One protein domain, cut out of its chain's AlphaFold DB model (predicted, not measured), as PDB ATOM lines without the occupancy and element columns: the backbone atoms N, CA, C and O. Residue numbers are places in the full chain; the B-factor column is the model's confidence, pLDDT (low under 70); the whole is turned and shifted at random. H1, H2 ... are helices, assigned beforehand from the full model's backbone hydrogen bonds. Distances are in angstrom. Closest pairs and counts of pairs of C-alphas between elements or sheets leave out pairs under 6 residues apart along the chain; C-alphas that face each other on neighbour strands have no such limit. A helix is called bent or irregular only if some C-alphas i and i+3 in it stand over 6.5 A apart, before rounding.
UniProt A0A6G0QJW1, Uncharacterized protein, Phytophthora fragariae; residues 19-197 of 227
ATOM      1  N   GLU A  19     126.791 120.924 132.978       83.12
ATOM      2  CA  GLU A  19     127.024 122.142 133.759       83.12
ATOM      3  C   GLU A  19     127.707 123.246 132.939       83.12
ATOM      4  O   GLU A  19     127.217 124.372 132.859       83.12
ATOM      5  N   ASP A  20     128.791 122.907 132.239       85.38
ATOM      6  CA  ASP A  20     129.528 123.858 131.403       85.38
ATOM      7  C   ASP A  20     128.665 124.383 130.252       85.38
ATOM      8  O   ASP A  20     128.759 125.552 129.866       85.38
ATOM      9  N   LEU A  21     127.807 123.524 129.698       85.69
ATOM     10  CA  LEU A  21     126.929 123.871 128.584       85.69
ATOM     11  C   LEU A  21     125.789 124.793 129.014       85.69
ATOM     12  O   LEU A  21     125.465 125.718 128.266       85.69
ATOM     13  N   VAL A  22     125.219 124.569 130.201       89.06
ATOM     14  CA  VAL A  22     124.107 125.383 130.711       89.06
ATOM     15  C   VAL A  22     124.565 126.628 131.469       89.06
ATOM     16  O   VAL A  22     123.760 127.525 131.681       89.06
ATOM     17  N   SER A  23     125.854 126.752 131.804       89.62
ATOM     18  CA  SER A  23     126.418 127.904 132.532       89.62
ATOM     19  C   SER A  23     126.070 129.275 131.928       89.62
ATOM     20  O   SER A  23     125.827 130.243 132.644       89.62
ATOM     21  N   ILE A  24     125.980 129.366 130.598       89.25
ATOM     22  CA  ILE A  24     125.561 130.579 129.878       89.25
ATOM     23  C   ILE A  24     124.107 130.984 130.196       89.25
ATOM     24  O   ILE A  24     123.799 132.177 130.180       89.25
ATOM     25  N   PHE A  25     123.248 130.033 130.561       90.69
ATOM     26  CA  PHE A  25     121.848 130.224 130.962       90.69
ATOM     27  C   PHE A  25     121.692 130.414 132.482       90.69
ATOM     28  O   PHE A  25     120.648 130.116 133.040       90.69
ATOM     29  N   SER A  26     122.739 130.858 133.177       90.50
ATOM     30  CA  SER A  26     122.696 131.128 134.624       90.50
ATOM     31  C   SER A  26     122.115 132.505 134.944       90.50
ATOM     32  O   SER A  26     122.514 133.462 134.302       90.50
ATOM     33  N   ALA A  27     121.296 132.697 135.971       87.50
ATOM     34  CA  ALA A  27     120.951 134.055 136.422       87.50
ATOM     35  C   ALA A  27     122.182 134.871 136.892       87.50
ATOM     36  O   ALA A  27     122.148 136.101 136.899       87.50
ATOM     37  N   GLY A  28     123.297 134.200 137.216       87.88
ATOM     38  CA  GLY A  28     124.516 134.804 137.768       87.88
ATOM     39  C   GLY A  28     124.471 134.978 139.288       87.88
ATOM     40  O   GLY A  28     125.456 135.407 139.884       87.88
ATOM     41  N   GLU A  29     123.344 134.621 139.897       87.25
ATOM     42  CA  GLU A  29     123.051 134.677 141.322       87.25
ATOM     43  C   GLU A  29     122.073 133.555 141.690       87.25
ATOM     44  O   GLU A  29     121.439 132.961 140.815       87.25
ATOM     45  N   THR A  30     121.948 133.261 142.983       87.44
ATOM     46  CA  THR A  30     120.947 132.310 143.476       87.44
ATOM     47  C   THR A  30     119.541 132.838 143.198       87.44
ATOM     48  O   THR A  30     119.228 133.980 143.528       87.44
ATOM     49  N   VAL A  31     118.679 131.991 142.630       88.62
ATOM     50  CA  VAL A  31     117.299 132.350 142.285       88.62
ATOM     51  C   VAL A  31     116.332 131.858 143.360       88.62
ATOM     52  O   VAL A  31     116.215 130.657 143.597       88.62
ATOM     53  N   ALA A  32     115.599 132.789 143.969       89.50
ATOM     54  CA  ALA A  32     114.440 132.493 144.808       89.50
ATOM     55  C   ALA A  32     113.180 132.451 143.926       89.50
ATOM     56  O   ALA A  32     112.603 133.486 143.595       89.50
ATOM     57  N   PHE A  33     112.783 131.251 143.488       87.62
ATOM     58  CA  PHE A  33     111.693 131.062 142.514       87.62
ATOM     59  C   PHE A  33     110.309 131.516 143.009       87.62
ATOM     60  O   PHE A  33     109.404 131.723 142.206       87.62
ATOM     61  N   ASP A  34     110.139 131.684 144.317       84.06
ATOM     62  CA  ASP A  34     108.932 132.220 144.951       84.06
ATOM     63  C   ASP A  34     108.918 133.754 145.066       84.06
ATOM     64  O   ASP A  34     107.924 134.329 145.508       84.06
ATOM     65  N   GLU A  35     109.991 134.425 144.640       85.19
ATOM     66  CA  GLU A  35     110.142 135.885 144.673       85.19
ATOM     67  C   GLU A  35     110.327 136.506 143.282       85.19
ATOM     68  O   GLU A  35     110.603 137.704 143.185       85.19
ATOM     69  N   ILE A  36     110.181 135.731 142.202       84.81
ATOM     70  CA  ILE A  36     110.368 136.222 140.830       84.81
ATOM     71  C   ILE A  36     109.089 136.194 139.994       84.81
ATOM     72  O   ILE A  36     108.229 135.325 140.148       84.81
ATOM     73  N   TYR A  37     108.981 137.150 139.070       82.94
ATOM     74  CA  TYR A  37     107.924 137.142 138.063       82.94
ATOM     75  C   TYR A  37     108.129 136.005 137.047       82.94
ATOM     76  O   TYR A  37     109.271 135.632 136.765       82.94
ATOM     77  N   PRO A  38     107.044 135.435 136.490       84.38
ATOM     78  CA  PRO A  38     107.141 134.532 135.351       84.38
ATOM     79  C   PRO A  38     107.803 135.212 134.151       84.38
ATOM     80  O   PRO A  38     107.429 136.327 133.784       84.38
ATOM     81  N   GLU A  39     108.740 134.515 133.519       85.25
ATOM     82  CA  GLU A  39     109.329 134.926 132.247       85.25
ATOM     83  C   GLU A  39     108.487 134.381 131.096       85.25
ATOM     84  O   GLU A  39     108.082 133.217 131.103       85.25
ATOM     85  N   PHE A  40     108.217 135.210 130.089       82.81
ATOM     86  CA  PHE A  40     107.448 134.774 128.932       82.81
ATOM     87  C   PHE A  40     107.875 135.471 127.648       82.81
ATOM     88  O   PHE A  40     108.381 136.595 127.649       82.81
ATOM     89  N   VAL A  41     107.645 134.784 126.534       84.12
ATOM     90  CA  VAL A  41     107.852 135.317 125.188       84.12
ATOM     91  C   VAL A  41     106.512 135.423 124.477       84.12
ATOM     92  O   VAL A  41     105.661 134.546 124.593       84.12
ATOM     93  N   HIS A  42     106.300 136.511 123.741       77.62
ATOM     94  CA  HIS A  42     105.070 136.680 122.975       77.62
ATOM     95  C   HIS A  42     105.065 135.774 121.740       77.62
ATOM     96  O   HIS A  42     106.030 135.744 120.981       77.62
ATOM     97  N   ALA A  43     103.927 135.132 121.468       68.06
ATOM     98  CA  ALA A  43     103.707 134.322 120.267       68.06
ATOM     99  C   ALA A  43     103.655 135.135 118.948       68.06
ATOM    100  O   ALA A  43     103.455 134.575 117.865       68.06
ATOM    101  N   SER A  44     103.792 136.464 119.002       58.72
ATOM    102  CA  SER A  44     103.660 137.331 117.832       58.72
ATOM    103  C   SER A  44     104.813 137.116 116.843       58.72
ATOM    104  O   SER A  44     105.985 137.286 117.160       58.72
ATOM    105  N   GLY A  45     104.474 136.751 115.602       59.03
ATOM    106  CA  GLY A  45     105.461 136.553 114.533       59.03
ATOM    107  C   GLY A  45     106.124 135.170 114.495       59.03
ATOM    108  O   GLY A  45     107.210 135.049 113.927       59.03
ATOM    109  N   ARG A  46     105.488 134.127 115.056       66.94
ATOM    110  CA  ARG A  46     105.933 132.723 114.951       66.94
ATOM    111  C   ARG A  46     106.191 132.323 113.495       66.94
ATOM    112  O   ARG A  46     105.267 132.085 112.721       66.94
ATOM    113  N   VAL A  47     107.468 132.209 113.136       63.69
ATOM    114  CA  VAL A  47     107.906 131.546 111.904       63.69
ATOM    115  C   VAL A  47     108.215 130.100 112.256       63.69
ATOM    116  O   VAL A  47     109.126 129.836 113.046       63.69
ATOM    117  N   THR A  48     107.438 129.181 111.690       66.31
ATOM    118  CA  THR A  48     107.621 127.742 111.860       66.31
ATOM    119  C   THR A  48     108.519 127.187 110.759       66.31
ATOM    120  O   THR A  48     108.344 127.479 109.579       66.31
ATOM    121  N   GLU A  49     109.491 126.369 111.150       71.44
ATOM    122  CA  GLU A  49     110.253 125.522 110.236       71.44
ATOM    123  C   GLU A  49     109.352 124.339 109.833       71.44
ATOM    124  O   GLU A  49     109.041 123.512 110.702       71.44
ATOM    125  N   PRO A  50     108.902 124.240 108.562       63.38
ATOM    126  CA  PRO A  50     107.823 123.329 108.165       63.38
ATOM    127  C   PRO A  50     108.149 121.856 108.412       63.38
ATOM    128  O   PRO A  50     107.302 121.106 108.879       63.38
ATOM    129  N   ASP A  51     109.403 121.464 108.174       68.56
ATOM    130  CA  ASP A  51     109.858 120.072 108.285       68.56
ATOM    131  C   ASP A  51     109.827 119.527 109.726       68.56
ATOM    132  O   ASP A  51     109.957 118.321 109.938       68.56
ATOM    133  N   PHE A  52     109.706 120.403 110.728       63.12
ATOM    134  CA  PHE A  52     109.796 120.037 112.144       63.12
ATOM    135  C   PHE A  52     108.675 120.623 113.006       63.12
ATOM    136  O   PHE A  52     108.702 120.403 114.217       63.12
ATOM    137  N   GLU A  53     107.747 121.392 112.421       73.25
ATOM    138  CA  GLU A  53     106.736 122.181 113.148       73.25
ATOM    139  C   GLU A  53     107.365 122.961 114.319       73.25
ATOM    140  O   GLU A  53     106.861 123.014 115.440       73.25
ATOM    141  N   SER A  54     108.554 123.514 114.070       75.31
ATOM    142  CA  SER A  54     109.408 124.099 115.098       75.31
ATOM    143  C   SER A  54     109.425 125.614 114.972       75.31
ATOM    144  O   SER A  54     109.779 126.139 113.922       75.31
ATOM    145  N   ALA A  55     109.103 126.317 116.052       80.38
ATOM    146  CA  ALA A  55     109.135 127.771 116.094       80.38
ATOM    147  C   ALA A  55     110.391 128.285 116.824       80.38
ATOM    148  O   ALA A  55     110.941 127.622 117.707       80.38
ATOM    149  N   GLY A  56     110.902 129.434 116.374       79.94
ATOM    150  CA  GLY A  56     112.126 130.045 116.910       79.94
ATOM    151  C   GLY A  56     111.951 130.738 118.263       79.94
ATOM    152  O   GLY A  56     112.939 130.913 118.963       79.94
ATOM    153  N   ASP A  57     110.720 131.071 118.643       85.69
ATOM    154  CA  ASP A  57     110.356 131.615 119.959       85.69
ATOM    155  C   ASP A  57     110.718 130.662 121.108       85.69
ATOM    156  O   ASP A  57     111.025 131.108 122.209       85.69
ATOM    157  N   VAL A  58     110.785 129.354 120.840       89.88
ATOM    158  CA  VAL A  58     111.314 128.365 121.789       89.88
ATOM    159  C   VAL A  58     112.785 128.642 122.136       89.88
ATOM    160  O   VAL A  58     113.188 128.406 123.271       89.88
ATOM    161  N   ASP A  59     113.599 129.162 121.209       90.12
ATOM    162  CA  ASP A  59     114.992 129.521 121.514       90.12
ATOM    163  C   ASP A  59     115.045 130.688 122.504       90.12
ATOM    164  O   ASP A  59     115.813 130.643 123.465       90.12
ATOM    165  N   ASP A  60     114.215 131.707 122.268       87.88
ATOM    166  CA  ASP A  60     114.134 132.909 123.097       87.88
ATOM    167  C   ASP A  60     113.572 132.579 124.484       87.88
ATOM    168  O   ASP A  60     114.119 133.021 125.494       87.88
ATOM    169  N   PHE A  61     112.549 131.721 124.543       91.06
ATOM    170  CA  PHE A  61     112.006 131.198 125.793       91.06
ATOM    171  C   PHE A  61     113.084 130.488 126.611       91.06
ATOM    172  O   PHE A  61     113.328 130.846 127.757       91.06
ATOM    173  N   ILE A  62     113.795 129.526 126.012       93.31
ATOM    174  CA  ILE A  62     114.855 128.779 126.704       93.31
ATOM    175  C   ILE A  62     116.009 129.699 127.122       93.31
ATOM    176  O   ILE A  62     116.600 129.491 128.180       93.31
ATOM    177  N   ALA A  63     116.328 130.721 126.324       90.00
ATOM    178  CA  ALA A  63     117.360 131.702 126.650       90.00
ATOM    179  C   ALA A  63     116.992 132.605 127.839       90.00
ATOM    180  O   ALA A  63     117.897 133.044 128.551       90.00
ATOM    181  N   ALA A  64     115.699 132.862 128.064       89.44
ATOM    182  CA  ALA A  64     115.209 133.663 129.185       89.44
ATOM    183  C   ALA A  64     115.230 132.906 130.525       89.44
ATOM    184  O   ALA A  64     115.311 133.531 131.582       89.44
ATOM    185  N   LEU A  65     115.189 131.571 130.501       93.50
ATOM    186  CA  LEU A  65     115.149 130.758 131.715       93.50
ATOM    187  C   LEU A  65     116.525 130.675 132.414       93.50
ATOM    188  O   LEU A  65     117.549 130.502 131.743       93.50
ATOM    189  N   PRO A  66     116.571 130.681 133.762       94.56
ATOM    190  CA  PRO A  66     117.780 130.425 134.544       94.56
ATOM    191  C   PRO A  66     118.078 128.913 134.606       94.56
ATOM    192  O   PRO A  66     118.056 128.286 135.665       94.56
ATOM    193  N   VAL A  67     118.300 128.283 133.445       95.44
ATOM    194  CA  VAL A  67     118.360 126.813 133.290       95.44
ATOM    195  C   VAL A  67     119.447 126.173 134.156       95.44
ATOM    196  O   VAL A  67     119.278 125.039 134.613       95.44
ATOM    197  N   LYS A  68     120.550 126.887 134.412       94.75
ATOM    198  CA  LYS A  68     121.600 126.399 135.313       94.75
ATOM    199  C   LYS A  68     121.051 126.213 136.732       94.75
ATOM    200  O   LYS A  68     121.112 125.105 137.260       94.75
ATOM    201  N   GLU A  69     120.468 127.260 137.312       95.31
ATOM    202  CA  GLU A  69     119.918 127.228 138.669       95.31
ATOM    203  C   GLU A  69     118.734 126.260 138.757       95.31
ATOM    204  O   GLU A  69     118.614 125.515 139.728       95.31
ATOM    205  N   MET A  70     117.910 126.175 137.707       95.62
ATOM    206  CA  MET A  70     116.817 125.200 137.653       95.62
ATOM    207  C   MET A  70     117.327 123.753 137.745       95.62
ATOM    208  O   MET A  70     116.763 122.910 138.448       95.62
ATOM    209  N   ARG A  71     118.429 123.448 137.048       94.62
ATOM    210  CA  ARG A  71     119.061 122.128 137.103       94.62
ATOM    211  C   ARG A  71     119.655 121.838 138.480       94.62
ATOM    212  O   ARG A  71     119.561 120.701 138.939       94.62
ATOM    213  N   GLU A  72     120.285 122.830 139.108       93.50
ATOM    214  CA  GLU A  72     120.838 122.710 140.462       93.50
ATOM    215  C   GLU A  72     119.726 122.388 141.470       93.50
ATOM    216  O   GLU A  72     119.820 121.374 142.162       93.50
ATOM    217  N   VAL A  73     118.621 123.144 141.452       93.56
ATOM    218  CA  VAL A  73     117.441 122.897 142.299       93.56
ATOM    219  C   VAL A  73     116.878 121.490 142.086       93.56
ATOM    220  O   VAL A  73     116.613 120.769 143.050       93.56
ATOM    221  N   TYR A  74     116.724 121.058 140.830       92.00
ATOM    222  CA  TYR A  74     116.226 119.716 140.523       92.00
ATOM    223  C   TYR A  74     117.153 118.605 141.021       92.00
ATOM    224  O   TYR A  74     116.687 117.624 141.607       92.00
ATOM    225  N   ARG A  75     118.464 118.757 140.815       91.00
ATOM    226  CA  ARG A  75     119.472 117.808 141.299       91.00
ATOM    227  C   ARG A  75     119.407 117.690 142.820       91.00
ATOM    228  O   ARG A  75     119.365 116.574 143.332       91.00
ATOM    229  N   ASP A  76     119.367 118.813 143.525       90.12
ATOM    230  CA  ASP A  76     119.394 118.837 144.988       90.12
ATOM    231  C   ASP A  76     118.109 118.221 145.578       90.12
ATOM    232  O   ASP A  76     118.164 117.454 146.543       90.12
ATOM    233  N   ALA A  77     116.956 118.442 144.936       87.00
ATOM    234  CA  ALA A  77     115.702 117.778 145.296       87.00
ATOM    235  C   ALA A  77     115.735 116.257 145.046       87.00
ATOM    236  O   ALA A  77     115.251 115.483 145.880       87.00
ATOM    237  N   CYS A  78     116.335 115.805 143.939       83.69
ATOM    238  CA  CYS A  78     116.478 114.377 143.623       83.69
ATOM    239  C   CYS A  78     117.417 113.642 144.589       83.69
ATOM    240  O   CYS A  78     117.189 112.472 144.890       83.69
ATOM    241  N   LEU A  79     118.451 114.316 145.092       84.31
ATOM    242  CA  LEU A  79     119.419 113.744 146.033       84.31
ATOM    243  C   LEU A  79     118.902 113.671 147.479       84.31
ATOM    244  O   LEU A  79     119.661 113.326 148.382       84.31
ATOM    245  N   GLY A  80     117.616 113.956 147.709       70.81
ATOM    246  CA  GLY A  80     117.019 113.903 149.040       70.81
ATOM    247  C   GLY A  80     117.472 115.054 149.935       70.81
ATOM    248  O   GLY A  80     117.671 114.841 151.128       70.81
ATOM    249  N   GLY A  81     117.649 116.244 149.351       70.06
ATOM    250  CA  GLY A  81     118.015 117.466 150.062       70.06
ATOM    251  C   GLY A  81     117.033 117.878 151.167       70.06
ATOM    252  O   GLY A  81     116.028 117.216 151.431       70.06
ATOM    253  N   SER A  82     117.347 118.993 151.826       82.69
ATOM    254  CA  SER A  82     116.565 119.539 152.939       82.69
ATOM    255  C   SER A  82     115.132 119.911 152.529       82.69
ATOM    256  O   SER A  82     114.770 119.949 151.351       82.69
ATOM    257  N   GLU A  83     114.305 120.245 153.515       81.31
ATOM    258  CA  GLU A  83     112.969 120.807 153.295       81.31
ATOM    259  C   GLU A  83     112.992 122.055 152.390       81.31
ATOM    260  O   GLU A  83     112.105 122.240 151.554       81.31
ATOM    261  N   GLU A  84     114.053 122.861 152.484       85.56
ATOM    262  CA  GLU A  84     114.309 124.016 151.620       85.56
ATOM    263  C   GLU A  84     114.544 123.610 150.155       85.56
ATOM    264  O   GLU A  84     114.018 124.251 149.245       85.56
ATOM    265  N   CYS A  85     115.253 122.504 149.895       86.69
ATOM    266  CA  CYS A  85     115.416 121.981 148.535       86.69
ATOM    267  C   CYS A  85     114.066 121.571 147.926       86.69
ATOM    268  O   CYS A  85     113.803 121.852 146.756       86.69
ATOM    269  N   VAL A  86     113.196 120.932 148.718       86.62
ATOM    270  CA  VAL A  86     111.843 120.556 148.277       86.62
ATOM    271  C   VAL A  86     110.998 121.803 148.011       86.62
ATOM    272  O   VAL A  86     110.355 121.875 146.967       86.62
ATOM    273  N   HIS A  87     111.035 122.799 148.905       88.62
ATOM    274  CA  HIS A  87     110.374 124.097 148.707       88.62
ATOM    275  C   HIS A  87     110.787 124.737 147.379       88.62
ATOM    276  O   HIS A  87     109.933 125.008 146.532       88.62
ATOM    277  N   ASN A  88     112.093 124.909 147.170       90.75
ATOM    278  CA  ASN A  88     112.643 125.545 145.974       90.75
ATOM    279  C   ASN A  88     112.261 124.786 144.701       90.75
ATOM    280  O   ASN A  88     111.885 125.408 143.709       90.75
ATOM    281  N   PHE A  89     112.285 123.450 144.735       91.69
ATOM    282  CA  PHE A  89     111.858 122.631 143.605       91.69
ATOM    283  C   PHE A  89     110.383 122.840 143.260       91.69
ATOM    284  O   PHE A  89     110.066 123.101 142.102       91.69
ATOM    285  N   LEU A  90     109.477 122.780 144.240       89.69
ATOM    286  CA  LEU A  90     108.046 122.974 143.985       89.69
ATOM    287  C   LEU A  90     107.750 124.360 143.406       89.69
ATOM    288  O   LEU A  90     106.969 124.478 142.459       89.69
ATOM    289  N   TRP A  91     108.377 125.404 143.951       90.44
ATOM    290  CA  TRP A  91     108.195 126.768 143.461       90.44
ATOM    291  C   TRP A  91     108.785 126.971 142.073       90.44
ATOM    292  O   TRP A  91     108.104 127.532 141.221       90.44
ATOM    293  N   MET A  92     109.973 126.432 141.803       94.75
ATOM    294  CA  MET A  92     110.558 126.426 140.463       94.75
ATOM    295  C   MET A  92     109.643 125.727 139.452       94.75
ATOM    296  O   MET A  92     109.425 126.249 138.362       94.75
ATOM    297  N   MET A  93     109.085 124.563 139.798       94.00
ATOM    298  CA  MET A  93     108.204 123.825 138.892       94.00
ATOM    299  C   MET A  93     106.891 124.574 138.618       94.00
ATOM    300  O   MET A  93     106.445 124.623 137.472       94.00
ATOM    301  N   ARG A  94     106.286 125.193 139.642       90.38
ATOM    302  CA  ARG A  94     105.100 126.055 139.478       90.38
ATOM    303  C   ARG A  94     105.412 127.278 138.625       90.38
ATOM    304  O   ARG A  94     104.672 127.568 137.693       90.38
ATOM    305  N   TRP A  95     106.523 127.945 138.914       92.56
ATOM    306  CA  TRP A  95     106.998 129.095 138.154       92.56
ATOM    307  C   TRP A  95     107.217 128.734 136.679       92.56
ATOM    308  O   TRP A  95     106.691 129.418 135.804       92.56
ATOM    309  N   LEU A  96     107.890 127.612 136.390       94.81
ATOM    310  CA  LEU A  96     108.114 127.127 135.025       94.81
ATOM    311  C   LEU A  96     106.797 126.858 134.289       94.81
ATOM    312  O   LEU A  96     106.667 127.239 133.126       94.81
ATOM    313  N   ARG A  97     105.814 126.237 134.954       92.62
ATOM    314  CA  ARG A  97     104.482 126.028 134.369       92.62
ATOM    315  C   ARG A  97     103.841 127.355 133.970       92.62
ATOM    316  O   ARG A  97     103.417 127.485 132.826       92.62
ATOM    317  N   THR A  98     103.832 128.343 134.862       88.44
ATOM    318  CA  THR A  98     103.265 129.665 134.563       88.44
ATOM    319  C   THR A  98     103.995 130.349 133.402       88.44
ATOM    320  O   THR A  98     103.349 130.927 132.532       88.44
ATOM    321  N   CYS A  99     105.328 130.253 133.340       90.62
ATOM    322  CA  CYS A  99     106.127 130.783 132.226       90.62
ATOM    323  C   CYS A  99     105.708 130.168 130.878       90.62
ATOM    324  O   CYS A  99     105.555 130.871 129.877       90.62
ATOM    325  N   MET A 100     105.507 128.849 130.862       92.81
ATOM    326  CA  MET A 100     105.066 128.102 129.682       92.81
ATOM    327  C   MET A 100     103.644 128.476 129.254       92.81
ATOM    328  O   MET A 100     103.421 128.729 128.072       92.81
ATOM    329  N   GLU A 101     102.709 128.556 130.204       89.81
ATOM    330  CA  GLU A 101     101.316 128.955 129.958       89.81
ATOM    331  C   GLU A 101     101.234 130.363 129.356       89.81
ATOM    332  O   GLU A 101     100.582 130.556 128.333       89.81
ATOM    333  N   LEU A 102     101.956 131.331 129.933       86.00
ATOM    334  CA  LEU A 102     101.999 132.710 129.432       86.00
ATOM    335  C   LEU A 102     102.678 132.836 128.062       86.00
ATOM    336  O   LEU A 102     102.341 133.738 127.298       86.00
ATOM    337  N   SER A 103     103.627 131.950 127.752       88.19
ATOM    338  CA  SER A 103     104.316 131.928 126.453       88.19
ATOM    339  C   SER A 103     103.569 131.128 125.384       88.19
ATOM    340  O   SER A 103     104.020 131.074 124.240       88.19
ATOM    341  N   GLU A 104     102.471 130.454 125.746       91.12
ATOM    342  CA  GLU A 104     101.791 129.470 124.898       91.12
ATOM    343  C   GLU A 104     102.777 128.423 124.334       91.12
ATOM    344  O   GLU A 104     102.744 128.095 123.143       91.12
ATOM    345  N   ILE A 105     103.718 127.962 125.168       90.94
ATOM    346  CA  ILE A 105     104.720 126.948 124.818       90.94
ATOM    347  C   ILE A 105     104.413 125.680 125.597       90.94
ATOM    348  O   ILE A 105     104.413 125.666 126.824       90.94
ATOM    349  N   GLU A 106     104.237 124.580 124.880       92.69
ATOM    350  CA  GLU A 106     104.037 123.261 125.455       92.69
ATOM    351  C   GLU A 106     105.286 122.384 125.289       92.69
ATOM    352  O   GLU A 106     106.184 122.644 124.479       92.69
ATOM    353  N   ARG A 107     105.334 121.272 126.034       94.38
ATOM    354  CA  ARG A 107     106.426 120.291 125.929       94.38
ATOM    355  C   ARG A 107     106.689 119.831 124.481       94.38
ATOM    356  O   ARG A 107     107.860 119.774 124.102       94.38
ATOM    357  N   PRO A 108     105.671 119.533 123.643       93.75
ATOM    358  CA  PRO A 108     105.905 119.150 122.251       93.75
ATOM    359  C   PRO A 108     106.644 120.214 121.432       93.75
ATOM    360  O   PRO A 108     107.454 119.849 120.581       93.75
ATOM    361  N   ASN A 109     106.451 121.511 121.708       92.50
ATOM    362  CA  ASN A 109     107.188 122.578 121.020       92.50
ATOM    363  C   ASN A 109     108.692 122.495 121.329       92.50
ATOM    364  O   ASN A 109     109.515 122.553 120.411       92.50
ATOM    365  N   ILE A 110     109.046 122.272 122.602       93.94
ATOM    366  CA  ILE A 110     110.434 122.072 123.050       93.94
ATOM    367  C   ILE A 110     111.034 120.832 122.379       93.94
ATOM    368  O   ILE A 110     112.126 120.893 121.814       93.94
ATOM    369  N   GLN A 111     110.301 119.715 122.359       93.81
ATOM    370  CA  GLN A 111     110.760 118.468 121.738       93.81
ATOM    371  C   GLN A 111     110.959 118.598 120.225       93.81
ATOM    372  O   GLN A 111     111.966 118.124 119.690       93.81
ATOM    373  N   SER A 112     110.037 119.261 119.527       91.94
ATOM    374  CA  SER A 112     110.173 119.565 118.101       91.94
ATOM    375  C   SER A 112     111.400 120.433 117.827       91.94
ATOM    376  O   SER A 112     112.197 120.097 116.945       91.94
ATOM    377  N   ARG A 113     111.627 121.487 118.626       92.06
ATOM    378  CA  ARG A 113     112.809 122.353 118.487       92.06
ATOM    379  C   ARG A 113     114.118 121.615 118.768       92.06
ATOM    380  O   ARG A 113     115.095 121.763 118.033       92.06
ATOM    381  N   LEU A 114     114.123 120.751 119.775       91.88
ATOM    382  CA  LEU A 114     115.265 119.913 120.118       91.88
ATOM    383  C   LEU A 114     115.592 118.901 119.005       91.88
ATOM    384  O   LEU A 114     116.764 118.728 118.656       91.88
ATOM    385  N   ARG A 115     114.581 118.265 118.390       91.12
ATOM    386  CA  ARG A 115     114.771 117.401 117.208       91.12
ATOM    387  C   ARG A 115     115.381 118.170 116.039       91.12
ATOM    388  O   ARG A 115     116.334 117.677 115.429       91.12
ATOM    389  N   TYR A 116     114.878 119.375 115.770       90.50
ATOM    390  CA  TYR A 116     115.432 120.265 114.753       90.50
ATOM    391  C   TYR A 116     116.925 120.536 115.001       90.50
ATOM    392  O   TYR A 116     117.753 120.289 114.118       90.50
ATOM    393  N   TYR A 117     117.306 120.938 116.220       90.06
ATOM    394  CA  TYR A 117     118.711 121.190 116.543       90.06
ATOM    395  C   TYR A 117     119.587 119.947 116.445       90.06
ATOM    396  O   TYR A 117     120.690 120.032 115.904       90.06
ATOM    397  N   ARG A 118     119.114 118.786 116.906       89.94
ATOM    398  CA  ARG A 118     119.851 117.519 116.773       89.94
ATOM    399  C   ARG A 118     120.127 117.186 115.305       89.94
ATOM    400  O   ARG A 118     121.261 116.842 114.965       89.94
ATOM    401  N   CYS A 119     119.139 117.367 114.427       89.25
ATOM    402  CA  CYS A 119     119.316 117.180 112.987       89.25
ATOM    403  C   CYS A 119     120.337 118.174 112.407       89.25
ATOM    404  O   CYS A 119     121.283 117.777 111.718       89.25
ATOM    405  N   LEU A 120     120.192 119.462 112.726       87.94
ATOM    406  CA  LEU A 120     121.065 120.519 112.215       87.94
ATOM    407  C   LEU A 120     122.517 120.358 112.690       87.94
ATOM    408  O   LEU A 120     123.443 120.501 111.891       87.94
ATOM    409  N   LEU A 121     122.724 120.004 113.959       89.06
ATOM    410  CA  LEU A 121     124.040 119.715 114.534       89.06
ATOM    411  C   LEU A 121     124.707 118.510 113.860       89.06
ATOM    412  O   LEU A 121     125.921 118.540 113.638       89.06
ATOM    413  N   GLY A 122     123.924 117.483 113.507       88.19
ATOM    414  CA  GLY A 122     124.388 116.342 112.718       88.19
ATOM    415  C   GLY A 122     124.868 116.766 111.329       88.19
ATOM    416  O   GLY A 122     126.010 116.494 110.962       88.19
ATOM    417  N   ARG A 123     124.049 117.530 110.592       87.69
ATOM    418  CA  ARG A 123     124.415 118.060 109.263       87.69
ATOM    419  C   ARG A 123     125.643 118.973 109.314       87.69
ATOM    420  O   ARG A 123     126.496 118.915 108.435       87.69
ATOM    421  N   GLN A 124     125.750 119.820 110.338       86.56
ATOM    422  CA  GLN A 124     126.897 120.714 110.500       86.56
ATOM    423  C   GLN A 124     128.191 119.986 110.848       86.56
ATOM    424  O   GLN A 124     129.254 120.480 110.486       86.56
ATOM    425  N   ARG A 125     128.119 118.842 111.537       86.88
ATOM    426  CA  ARG A 125     129.304 118.023 111.811       86.88
ATOM    427  C   ARG A 125     129.946 117.560 110.504       86.88
ATOM    428  O   ARG A 125     131.110 117.854 110.296       86.88
ATOM    429  N   VAL A 126     129.154 116.976 109.603       88.81
ATOM    430  CA  VAL A 126     129.632 116.519 108.285       88.81
ATOM    431  C   VAL A 126     130.282 117.666 107.504       88.81
ATOM    432  O   VAL A 126     131.404 117.541 107.032       88.81
ATOM    433  N   LYS A 127     129.626 118.835 107.450       88.12
ATOM    434  CA  LYS A 127     130.187 120.018 106.775       88.12
ATOM    435  C   LYS A 127     131.493 120.515 107.398       88.12
ATOM    436  O   LYS A 127     132.335 121.054 106.686       88.12
ATOM    437  N   LEU A 128     131.641 120.401 108.718       87.19
ATOM    438  CA  LEU A 128     132.858 120.812 109.410       87.19
ATOM    439  C   LEU A 128     134.004 119.835 109.131       87.19
ATOM    440  O   LEU A 128     135.118 120.291 108.886       87.19
ATOM    441  N   ASP A 129     133.715 118.534 109.109       89.69
ATOM    442  CA  ASP A 129     134.684 117.492 108.765       89.69
ATOM    443  C   ASP A 129     135.210 117.713 107.330       89.69
ATOM    444  O   ASP A 129     136.415 117.865 107.130       89.69
ATOM    445  N   GLU A 130     134.314 117.917 106.353       92.00
ATOM    446  CA  GLU A 130     134.690 118.279 104.974       92.00
ATOM    447  C   GLU A 130     135.520 119.574 104.899       92.00
ATOM    448  O   GLU A 130     136.461 119.696 104.112       92.00
ATOM    449  N   HIS A 131     135.167 120.586 105.696       91.19
ATOM    450  CA  HIS A 131     135.880 121.864 105.714       91.19
ATOM    451  C   HIS A 131     137.317 121.714 106.235       91.19
ATOM    452  O   HIS A 131     138.223 122.406 105.761       91.19
ATOM    453  N   ILE A 132     137.534 120.806 107.186       88.81
ATOM    454  CA  ILE A 132     138.854 120.502 107.744       88.81
ATOM    455  C   ILE A 132     139.704 119.739 106.742       88.81
ATOM    456  O   ILE A 132     140.862 120.101 106.545       88.81
ATOM    457  N   GLU A 133     139.134 118.745 106.062       93.69
ATOM    458  CA  GLU A 133     139.824 118.037 104.980       93.69
ATOM    459  C   GLU A 133     140.284 119.013 103.890       93.69
ATOM    460  O   GLU A 133     141.448 118.991 103.483       93.69
ATOM    461  N   ARG A 134     139.416 119.957 103.494       92.75
ATOM    462  CA  ARG A 134     139.780 121.030 102.554       92.75
ATOM    463  C   ARG A 134     140.882 121.932 103.097       92.75
ATOM    464  O   ARG A 134     141.790 122.272 102.349       92.75
ATOM    465  N   HIS A 135     140.847 122.293 104.381       92.06
ATOM    466  CA  HIS A 135     141.909 123.096 104.993       92.06
ATOM    467  C   HIS A 135     143.270 122.382 104.941       92.06
ATOM    468  O   HIS A 135     144.279 123.005 104.613       92.06
ATOM    469  N   ILE A 136     143.302 121.076 105.232       92.88
ATOM    470  CA  ILE A 136     144.520 120.255 105.162       92.88
ATOM    471  C   ILE A 136     145.055 120.218 103.727       92.88
ATOM    472  O   ILE A 136     146.246 120.447 103.523       92.88
ATOM    473  N   ALA A 137     144.181 119.995 102.740       95.00
ATOM    474  CA  ALA A 137     144.556 119.995 101.327       95.00
ATOM    475  C   ALA A 137     145.098 121.361 100.873       95.00
ATOM    476  O   ALA A 137     146.163 121.424 100.266       95.00
ATOM    477  N   MET A 138     144.424 122.458 101.238       94.44
ATOM    478  CA  MET A 138     144.865 123.822 100.923       94.44
ATOM    479  C   MET A 138     146.238 124.139 101.511       94.44
ATOM    480  O   MET A 138     147.047 124.793 100.867       94.44
ATOM    481  N   LYS A 139     146.521 123.670 102.729       92.25
ATOM    482  CA  LYS A 139     147.815 123.884 103.384       92.25
ATOM    483  C   LYS A 139     148.959 123.109 102.715       92.25
ATOM    484  O   LYS A 139     150.115 123.494 102.865       92.25
ATOM    485  N   ALA A 140     148.649 122.010 102.028       94.12
ATOM    486  CA  ALA A 140     149.620 121.204 101.295       94.12
ATOM    487  C   ALA A 140     149.868 121.709  99.859       94.12
ATOM    488  O   ALA A 140     150.856 121.312  99.245       94.12
ATOM    489  N   ASP A 141     148.997 122.570  99.327       94.00
ATOM    490  CA  ASP A 141     149.106 123.124  97.978       94.00
ATOM    491  C   ASP A 141     149.909 124.433  97.980       94.00
ATOM    492  O   ASP A 141     149.468 125.461  98.494       94.00
ATOM    493  N   SER A 142     151.088 124.411  97.351       92.75
ATOM    494  CA  SER A 142     151.976 125.574  97.237       92.75
ATOM    495  C   SER A 142     151.411 126.719  96.389       92.75
ATOM    496  O   SER A 142     151.989 127.804  96.385       92.75
ATOM    497  N   ASN A 143     150.324 126.490  95.645       95.62
ATOM    498  CA  ASN A 143     149.669 127.514  94.827       95.62
ATOM    499  C   ASN A 143     148.589 128.291  95.594       95.62
ATOM    500  O   ASN A 143     148.091 129.303  95.095       95.62
ATOM    501  N   VAL A 144     148.201 127.835  96.788       92.94
ATOM    502  CA  VAL A 144     147.222 128.533  97.624       92.94
ATOM    503  C   VAL A 144     147.894 129.717  98.309       92.94
ATOM    504  O   VAL A 144     148.920 129.578  98.969       92.94
ATOM    505  N   THR A 145     147.296 130.901  98.176       95.81
ATOM    506  CA  THR A 145     147.797 132.101  98.852       95.81
ATOM    507  C   THR A 145     147.462 132.080 100.341       95.81
ATOM    508  O   THR A 145     146.403 131.593 100.752       95.81
ATOM    509  N   ASP A 146     148.320 132.698 101.155       93.00
ATOM    510  CA  ASP A 146     148.080 132.856 102.595       93.00
ATOM    511  C   ASP A 146     146.736 133.548 102.884       93.00
ATOM    512  O   ASP A 146     146.014 133.162 103.802       93.00
ATOM    513  N   GLU A 147     146.346 134.522 102.055       95.44
ATOM    514  CA  GLU A 147     145.059 135.216 102.175       95.44
ATOM    515  C   GLU A 147     143.855 134.288 101.956       95.44
ATOM    516  O   GLU A 147     142.839 134.396 102.653       95.44
ATOM    517  N   ALA A 148     143.940 133.375 100.982       92.88
ATOM    518  CA  ALA A 148     142.889 132.395 100.727       92.88
ATOM    519  C   ALA A 148     142.779 131.403 101.894       92.88
ATOM    520  O   ALA A 148     141.670 131.094 102.341       92.88
ATOM    521  N   LEU A 149     143.923 130.971 102.434       91.25
ATOM    522  CA  LEU A 149     143.978 130.098 103.602       91.25
ATOM    523  C   LEU A 149     143.393 130.780 104.849       91.25
ATOM    524  O   LEU A 149     142.587 130.180 105.561       91.25
ATOM    525  N   GLU A 150     143.727 132.050 105.096       92.31
ATOM    526  CA  GLU A 150     143.191 132.815 106.226       92.31
ATOM    527  C   GLU A 150     141.668 132.996 106.123       92.31
ATOM    528  O   GLU A 150     140.946 132.861 107.117       92.31
ATOM    529  N   ARG A 151     141.151 133.268 104.919       93.00
ATOM    530  CA  ARG A 151     139.708 133.405 104.679       93.00
ATOM    531  C   ARG A 151     138.961 132.106 104.978       93.00
ATOM    532  O   ARG A 151     137.936 132.154 105.660       93.00
ATOM    533  N   HIS A 152     139.502 130.970 104.534       91.00
ATOM    534  CA  HIS A 152     138.955 129.642 104.833       91.00
ATOM    535  C   HIS A 152     138.942 129.375 106.345       91.00
ATOM    536  O   HIS A 152     137.913 128.998 106.901       91.00
ATOM    537  N   CYS A 153     140.031 129.699 107.052       89.44
ATOM    538  CA  CYS A 153     140.095 129.590 108.514       89.44
ATOM    539  C   CYS A 153     139.020 130.430 109.227       89.44
ATOM    540  O   CYS A 153     138.376 129.954 110.166       89.44
ATOM    541  N   LYS A 154     138.797 131.678 108.788       89.50
ATOM    542  CA  LYS A 154     137.754 132.557 109.352       89.50
ATOM    543  C   LYS A 154     136.352 131.985 109.139       89.50
ATOM    544  O   LYS A 154     135.502 132.098 110.025       89.50
ATOM    545  N   GLU A 155     136.101 131.363 107.992       89.25
ATOM    546  CA  GLU A 155     134.837 130.678 107.721       89.25
ATOM    547  C   GLU A 155     134.615 129.498 108.677       89.25
ATOM    548  O   GLU A 155     133.570 129.437 109.335       89.25
ATOM    549  N   GLY A 156     135.620 128.631 108.840       87.75
ATOM    550  CA  GLY A 156     135.571 127.512 109.780       87.75
ATOM    551  C   GLY A 156     135.307 127.959 111.220       87.75
ATOM    552  O   GLY A 156     134.430 127.411 111.892       87.75
ATOM    553  N   LEU A 157     135.982 129.018 111.681       86.38
ATOM    554  CA  LEU A 157     135.774 129.581 113.020       86.38
ATOM    555  C   LEU A 157     134.337 130.092 113.219       86.38
ATOM    556  O   LEU A 157     133.722 129.864 114.268       86.38
ATOM    557  N   ASN A 158     133.771 130.750 112.205       84.50
ATOM    558  CA  ASN A 158     132.382 131.205 112.234       84.50
ATOM    559  C   ASN A 158     131.400 130.031 112.330       84.50
ATOM    560  O   ASN A 158     130.438 130.092 113.102       84.50
ATOM    561  N   TRP A 159     131.630 128.953 111.576       85.44
ATOM    562  CA  TRP A 159     130.788 127.755 111.619       85.44
ATOM    563  C   TRP A 159     130.863 127.062 112.980       85.44
ATOM    564  O   TRP A 159     129.826 126.750 113.569       85.44
ATOM    565  N   GLN A 160     132.070 126.906 113.527       85.69
ATOM    566  CA  GLN A 160     132.277 126.350 114.865       85.69
ATOM    567  C   GLN A 160     131.565 127.174 115.942       85.69
ATOM    568  O   GLN A 160     130.913 126.612 116.821       85.69
ATOM    569  N   THR A 161     131.648 128.503 115.863       84.56
ATOM    570  CA  THR A 161     131.002 129.404 116.829       84.56
ATOM    571  C   THR A 161     129.484 129.230 116.824       84.56
ATOM    572  O   THR A 161     128.885 129.055 117.885       84.56
ATOM    573  N   ARG A 162     128.854 129.177 115.643       83.25
ATOM    574  CA  ARG A 162     127.405 128.921 115.536       83.25
ATOM    575  C   ARG A 162     127.020 127.552 116.069       83.25
ATOM    576  O   ARG A 162     126.049 127.435 116.812       83.25
ATOM    577  N   ARG A 163     127.803 126.526 115.730       86.88
ATOM    578  CA  ARG A 163     127.579 125.163 116.215       86.88
ATOM    579  C   ARG A 163     127.610 125.102 117.744       86.88
ATOM    580  O   ARG A 163     126.748 124.460 118.335       86.88
ATOM    581  N   LYS A 164     128.556 125.800 118.387       87.12
ATOM    582  CA  LYS A 164     128.663 125.880 119.857       87.12
ATOM    583  C   LYS A 164     127.408 126.479 120.499       87.12
ATOM    584  O   LYS A 164     126.943 125.944 121.500       87.12
ATOM    585  N   VAL A 165     126.851 127.549 119.928       85.69
ATOM    586  CA  VAL A 165     125.613 128.169 120.440       85.69
ATOM    587  C   VAL A 165     124.439 127.193 120.356       85.69
ATOM    588  O   VAL A 165     123.755 126.975 121.350       85.69
ATOM    589  N   MET A 166     124.254 126.540 119.207       87.94
ATOM    590  CA  MET A 166     123.163 125.574 119.029       87.94
ATOM    591  C   MET A 166     123.301 124.351 119.936       87.94
ATOM    592  O   MET A 166     122.310 123.853 120.457       87.94
ATOM    593  N   PHE A 167     124.529 123.884 120.162       89.69
ATOM    594  CA  PHE A 167     124.790 122.777 121.078       89.69
ATOM    595  C   PHE A 167     124.426 123.134 122.528       89.69
ATOM    596  O   PHE A 167     123.836 122.321 123.232       89.69
ATOM    597  N   ARG A 168     124.723 124.367 122.959       91.31
ATOM    598  CA  ARG A 168     124.341 124.880 124.284       91.31
ATOM    599  C   ARG A 168     122.826 125.013 124.438       91.31
ATOM    600  O   ARG A 168     122.298 124.602 125.461       91.31
ATOM    601  N   LEU A 169     122.130 125.518 123.417       91.31
ATOM    602  CA  LEU A 169     120.664 125.577 123.417       91.31
ATOM    603  C   LEU A 169     120.022 124.200 123.472       91.31
ATOM    604  O   LEU A 169     119.114 123.998 124.266       91.31
ATOM    605  N   ALA A 170     120.526 123.239 122.697       93.06
ATOM    606  CA  ALA A 170     120.039 121.865 122.760       93.06
ATOM    607  C   ALA A 170     120.219 121.263 124.166       93.06
ATOM    608  O   ALA A 170     119.297 120.639 124.678       93.06
ATOM    609  N   ALA A 171     121.361 121.506 124.820       93.12
ATOM    610  CA  ALA A 171     121.595 121.052 126.191       93.12
ATOM    611  C   ALA A 171     120.644 121.713 127.207       93.12
ATOM    612  O   ALA A 171     120.142 121.040 128.105       93.12
ATOM    613  N   ALA A 172     120.365 123.011 127.057       94.88
ATOM    614  CA  ALA A 172     119.395 123.711 127.894       94.88
ATOM    615  C   ALA A 172     117.963 123.193 127.669       94.88
ATOM    616  O   ALA A 172     117.247 122.929 128.631       94.88
ATOM    617  N   MET A 173     117.574 122.960 126.413       95.44
ATOM    618  CA  MET A 173     116.294 122.339 126.054       95.44
ATOM    619  C   MET A 173     116.149 120.934 126.633       95.44
ATOM    620  O   MET A 173     115.067 120.595 127.093       95.44
ATOM    621  N   ASP A 174     117.218 120.134 126.644       95.62
ATOM    622  CA  ASP A 174     117.214 118.805 127.264       95.62
ATOM    623  C   ASP A 174     116.917 118.882 128.771       95.62
ATOM    624  O   ASP A 174     116.106 118.115 129.283       95.62
ATOM    625  N   VAL A 175     117.517 119.844 129.482       95.88
ATOM    626  CA  VAL A 175     117.212 120.078 130.904       95.88
ATOM    627  C   VAL A 175     115.754 120.487 131.085       95.88
ATOM    628  O   VAL A 175     115.057 119.905 131.914       95.88
ATOM    629  N   VAL A 176     115.280 121.465 130.312       96.75
ATOM    630  CA  VAL A 176     113.902 121.951 130.437       96.75
ATOM    631  C   VAL A 176     112.902 120.854 130.069       96.75
ATOM    632  O   VAL A 176     111.934 120.682 130.796       96.75
ATOM    633  N   ASP A 177     113.138 120.039 129.036       96.69
ATOM    634  CA  ASP A 177     112.261 118.909 128.689       96.69
ATOM    635  C   ASP A 177     112.126 117.900 129.840       96.69
ATOM    636  O   ASP A 177     111.017 117.439 130.120       96.69
ATOM    637  N   ILE A 178     113.228 117.600 130.541       94.31
ATOM    638  CA  ILE A 178     113.221 116.732 131.728       94.31
ATOM    639  C   ILE A 178     112.372 117.349 132.842       94.31
ATOM    640  O   ILE A 178     111.545 116.651 133.430       94.31
ATOM    641  N   LEU A 179     112.552 118.644 133.127       94.94
ATOM    642  CA  LEU A 179     111.778 119.347 134.153       94.94
ATOM    643  C   LEU A 179     110.293 119.370 133.796       94.94
ATOM    644  O   LEU A 179     109.453 118.990 134.604       94.94
ATOM    645  N   VAL A 180     109.961 119.737 132.563       94.75
ATOM    646  CA  VAL A 180     108.579 119.780 132.078       94.75
ATOM    647  C   VAL A 180     107.924 118.400 132.137       94.75
ATOM    648  O   VAL A 180     106.736 118.305 132.437       94.75
ATOM    649  N   ASP A 181     108.665 117.306 131.938       93.19
ATOM    650  CA  ASP A 181     108.120 115.965 132.170       93.19
ATOM    651  C   ASP A 181     107.728 115.723 133.635       93.19
ATOM    652  O   ASP A 181     106.701 115.097 133.899       93.19
ATOM    653  N   GLN A 182     108.474 116.288 134.594       89.69
ATOM    654  CA  GLN A 182     108.133 116.191 136.017       89.69
ATOM    655  C   GLN A 182     106.807 116.875 136.363       89.69
ATOM    656  O   GLN A 182     106.185 116.477 137.348       89.69
ATOM    657  N   LEU A 183     106.330 117.839 135.560       86.62
ATOM    658  CA  LEU A 183     105.017 118.478 135.755       86.62
ATOM    659  C   LEU A 183     103.861 117.476 135.706       86.62
ATOM    660  O   LEU A 183     102.864 117.678 136.393       86.62
ATOM    661  N   LYS A 184     103.993 116.379 134.950       84.12
ATOM    662  CA  LYS A 184     102.975 115.315 134.898       84.12
ATOM    663  C   LYS A 184     102.866 114.547 136.215       84.12
ATOM    664  O   LYS A 184     101.825 113.970 136.513       84.12
ATOM    665  N   ASN A 185     103.941 114.556 137.000       80.19
ATOM    666  CA  ASN A 185     104.029 113.882 138.288       80.19
ATOM    667  C   ASN A 185     103.678 114.806 139.459       80.19
ATOM    668  O   ASN A 185     103.878 114.398 140.599       80.19
ATOM    669  N   GLU A 186     103.138 116.006 139.211       74.88
ATOM    670  CA  GLU A 186     102.747 116.949 140.268       74.88
ATOM    671  C   GLU A 186     101.933 116.321 141.410       74.88
ATOM    672  O   GLU A 186     102.268 116.582 142.567       74.88
ATOM    673  N   PRO A 187     100.942 115.438 141.158       66.19
ATOM    674  CA  PRO A 187     100.190 114.796 142.239       66.19
ATOM    675  C   PRO A 187     101.052 113.964 143.202       66.19
ATOM    676  O   PRO A 187     100.644 113.704 144.330       66.19
ATOM    677  N   HIS A 188     102.233 113.539 142.751       69.75
ATOM    678  CA  HIS A 188     103.180 112.711 143.494       69.75
ATOM    679  C   HIS A 188     104.364 113.508 144.042       69.75
ATOM    680  O   HIS A 188     105.243 112.926 144.685       69.75
ATOM    681  N   TRP A 189     104.437 114.816 143.786       78.44
ATOM    682  CA  TRP A 189     105.483 115.628 144.384       78.44
ATOM    683  C   TRP A 189     105.349 115.609 145.906       78.44
ATOM    684  O   TRP A 189     104.248 115.648 146.462       78.44
ATOM    685  N   LYS A 190     106.494 115.558 146.591       71.75
ATOM    686  CA  LYS A 190     106.523 115.690 148.048       71.75
ATOM    687  C   LYS A 190     105.846 117.002 148.434       71.75
ATOM    688  O   LYS A 190     106.134 118.042 147.847       71.75
ATOM    689  N   LYS A 191     104.968 116.955 149.435       78.25
ATOM    690  CA  LYS A 191     104.441 118.175 150.046       78.25
ATOM    691  C   LYS A 191     105.593 118.892 150.744       78.25
ATOM    692  O   LYS A 191     106.386 118.249 151.426       78.25
ATOM    693  N   CYS A 192     105.694 120.200 150.550       82.12
ATOM    694  CA  CYS A 192     106.583 121.019 151.360       82.12
ATOM    695  C   CYS A 192     105.874 121.338 152.677       82.12
ATOM    696  O   CYS A 192     104.755 121.854 152.663       82.12
ATOM    697  N   GLU A 193     106.515 121.002 153.794       83.06
ATOM    698  CA  GLU A 193     105.976 121.197 155.145       83.06
ATOM    699  C   GLU A 193     106.325 122.582 155.719       83.06
ATOM    700  O   GLU A 193     105.955 122.902 156.850       83.06
ATOM    701  N   CYS A 194     106.975 123.440 154.922       82.94
ATOM    702  CA  CYS A 194     107.555 124.664 155.448       82.94
ATOM    703  C   CYS A 194     106.472 125.702 155.741       82.94
ATOM    704  O   CYS A 194     105.466 125.824 155.029       82.94
ATOM    705  N   ALA A 195     106.718 126.526 156.762       81.06
ATOM    706  CA  ALA A 195     105.791 127.578 157.170       81.06
ATOM    707  C   ALA A 195     105.460 128.551 156.022       81.06
ATOM    708  O   ALA A 195     104.325 129.010 155.927       81.06
ATOM    709  N   LYS A 196     106.412 128.813 155.112       79.06
ATOM    710  CA  LYS A 196     106.208 129.674 153.933       79.06
ATOM    711  C   LYS A 196     105.155 129.072 152.992       79.06
ATOM    712  O   LYS A 196     104.203 129.755 152.625       79.06
ATOM    713  N   CYS A 197     105.258 127.785 152.662       78.69
ATOM    714  CA  CYS A 197     104.273 127.086 151.829       78.69
ATOM    715  C   CYS A 197     102.899 126.972 152.504       78.69
ATOM    716  O   CYS A 197     101.878 127.184 151.843       78.69
TER     717      CYS A 197
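Overview. This is residues 19 to 197 of the 227 residues of an uncharacterized protein of Phytophthora fragariae (UniProt A0A6G0QJW1). A long helical hairpin, H5 and H6, makes the length of the domain, and four shorter helices, H1 to H4, gather round one end of it as a head. The turn at the hairpin's other end, residues 140 to 145, sticks out free, while the long unnamed stretch of residues 26 to 56 runs along the outside of the head, its C-alphas 11 to 23 A from the mean of all C-alphas. The printed part has 179 residues with six named helices, H1 to H6 in order along the chain, and no named strand; the class is all helix, with 124 residues in the helices. The whole is loose, with a radius of gyration of the C-alphas of 20.9 A and spans of 76 by 34 by 24 A.

Along the chain. H1 is residues 19 to 25, beginning at C-alpha 19 at (127.024, 122.142, 133.759); it is irregular, but only just: C-alphas 21 and 24 are 7.0 A apart. H2 is residues 57 to 64 and H3 residues 67 to 78. H4, residues 83 to 102, is 28.8 A long. H5, residues 107 to 140, is 49.7 A long and ends at C-alpha 140 at (149.620, 121.204, 101.295). H6, residues 146 to 188, is 64.0 A long and ends at C-alpha 188 at (103.180, 112.711, 143.494). H6 has a kink of 27 degrees near residue 182 and is irregular, with C-alphas 184 and 187 7.9 A apart.

Arrangement. H6 is the hub and touches the five other helices. H5 and H6 form a helical hairpin at a shallow tilt of 22 degrees, opposite ways; their closest C-alphas, Leu 114 and Ala 170, are 5.8 A apart. With residues 167 to 172 alone, H6 touches H1, about perpendicular at 89 degrees, closest at the C-alphas of Leu 21 and Arg 168, 5.1 A. H2 touches residues 169 to 176 of H6, closest at the C-alphas of Ile 62 and Met 173, 6.6 A. H2 and H5 only just touch, with 3 pairs of C-alphas within 8 A, the closest being Val 58 and Ile 110, 6.5 A. H3 touches residues 172 to 179 of H6 at a steep tilt of 40 degrees, the same way; the closest C-alphas are Val 67 and Ala 172, 6.3 A. H3 and H4 form a helical hairpin, closest at the C-alphas of Ala 77 and Cys 85, 5.3 A. Among the pairs apart are H1 and H4, and H3 and H5. In H2, H3, H4 and H5 every O i to N i+4 pair is within hydrogen-bond range; in H6 34 of 39 are, and in H1 1 of 3, beside 2 of 4 O i to N i+3 pairs.

Size, cuts and confidence. The C-alphas farthest apart, those of Asn 143 and Ala 195, are 76.2 A apart. The printed part has no cut. The link from H1 to H2, 31 residues, is long; the other four are tight. The mean pLDDT of the printed part is 87.2, and residues 43 to 48, 50 to 52 and 187 to 188 are under 70.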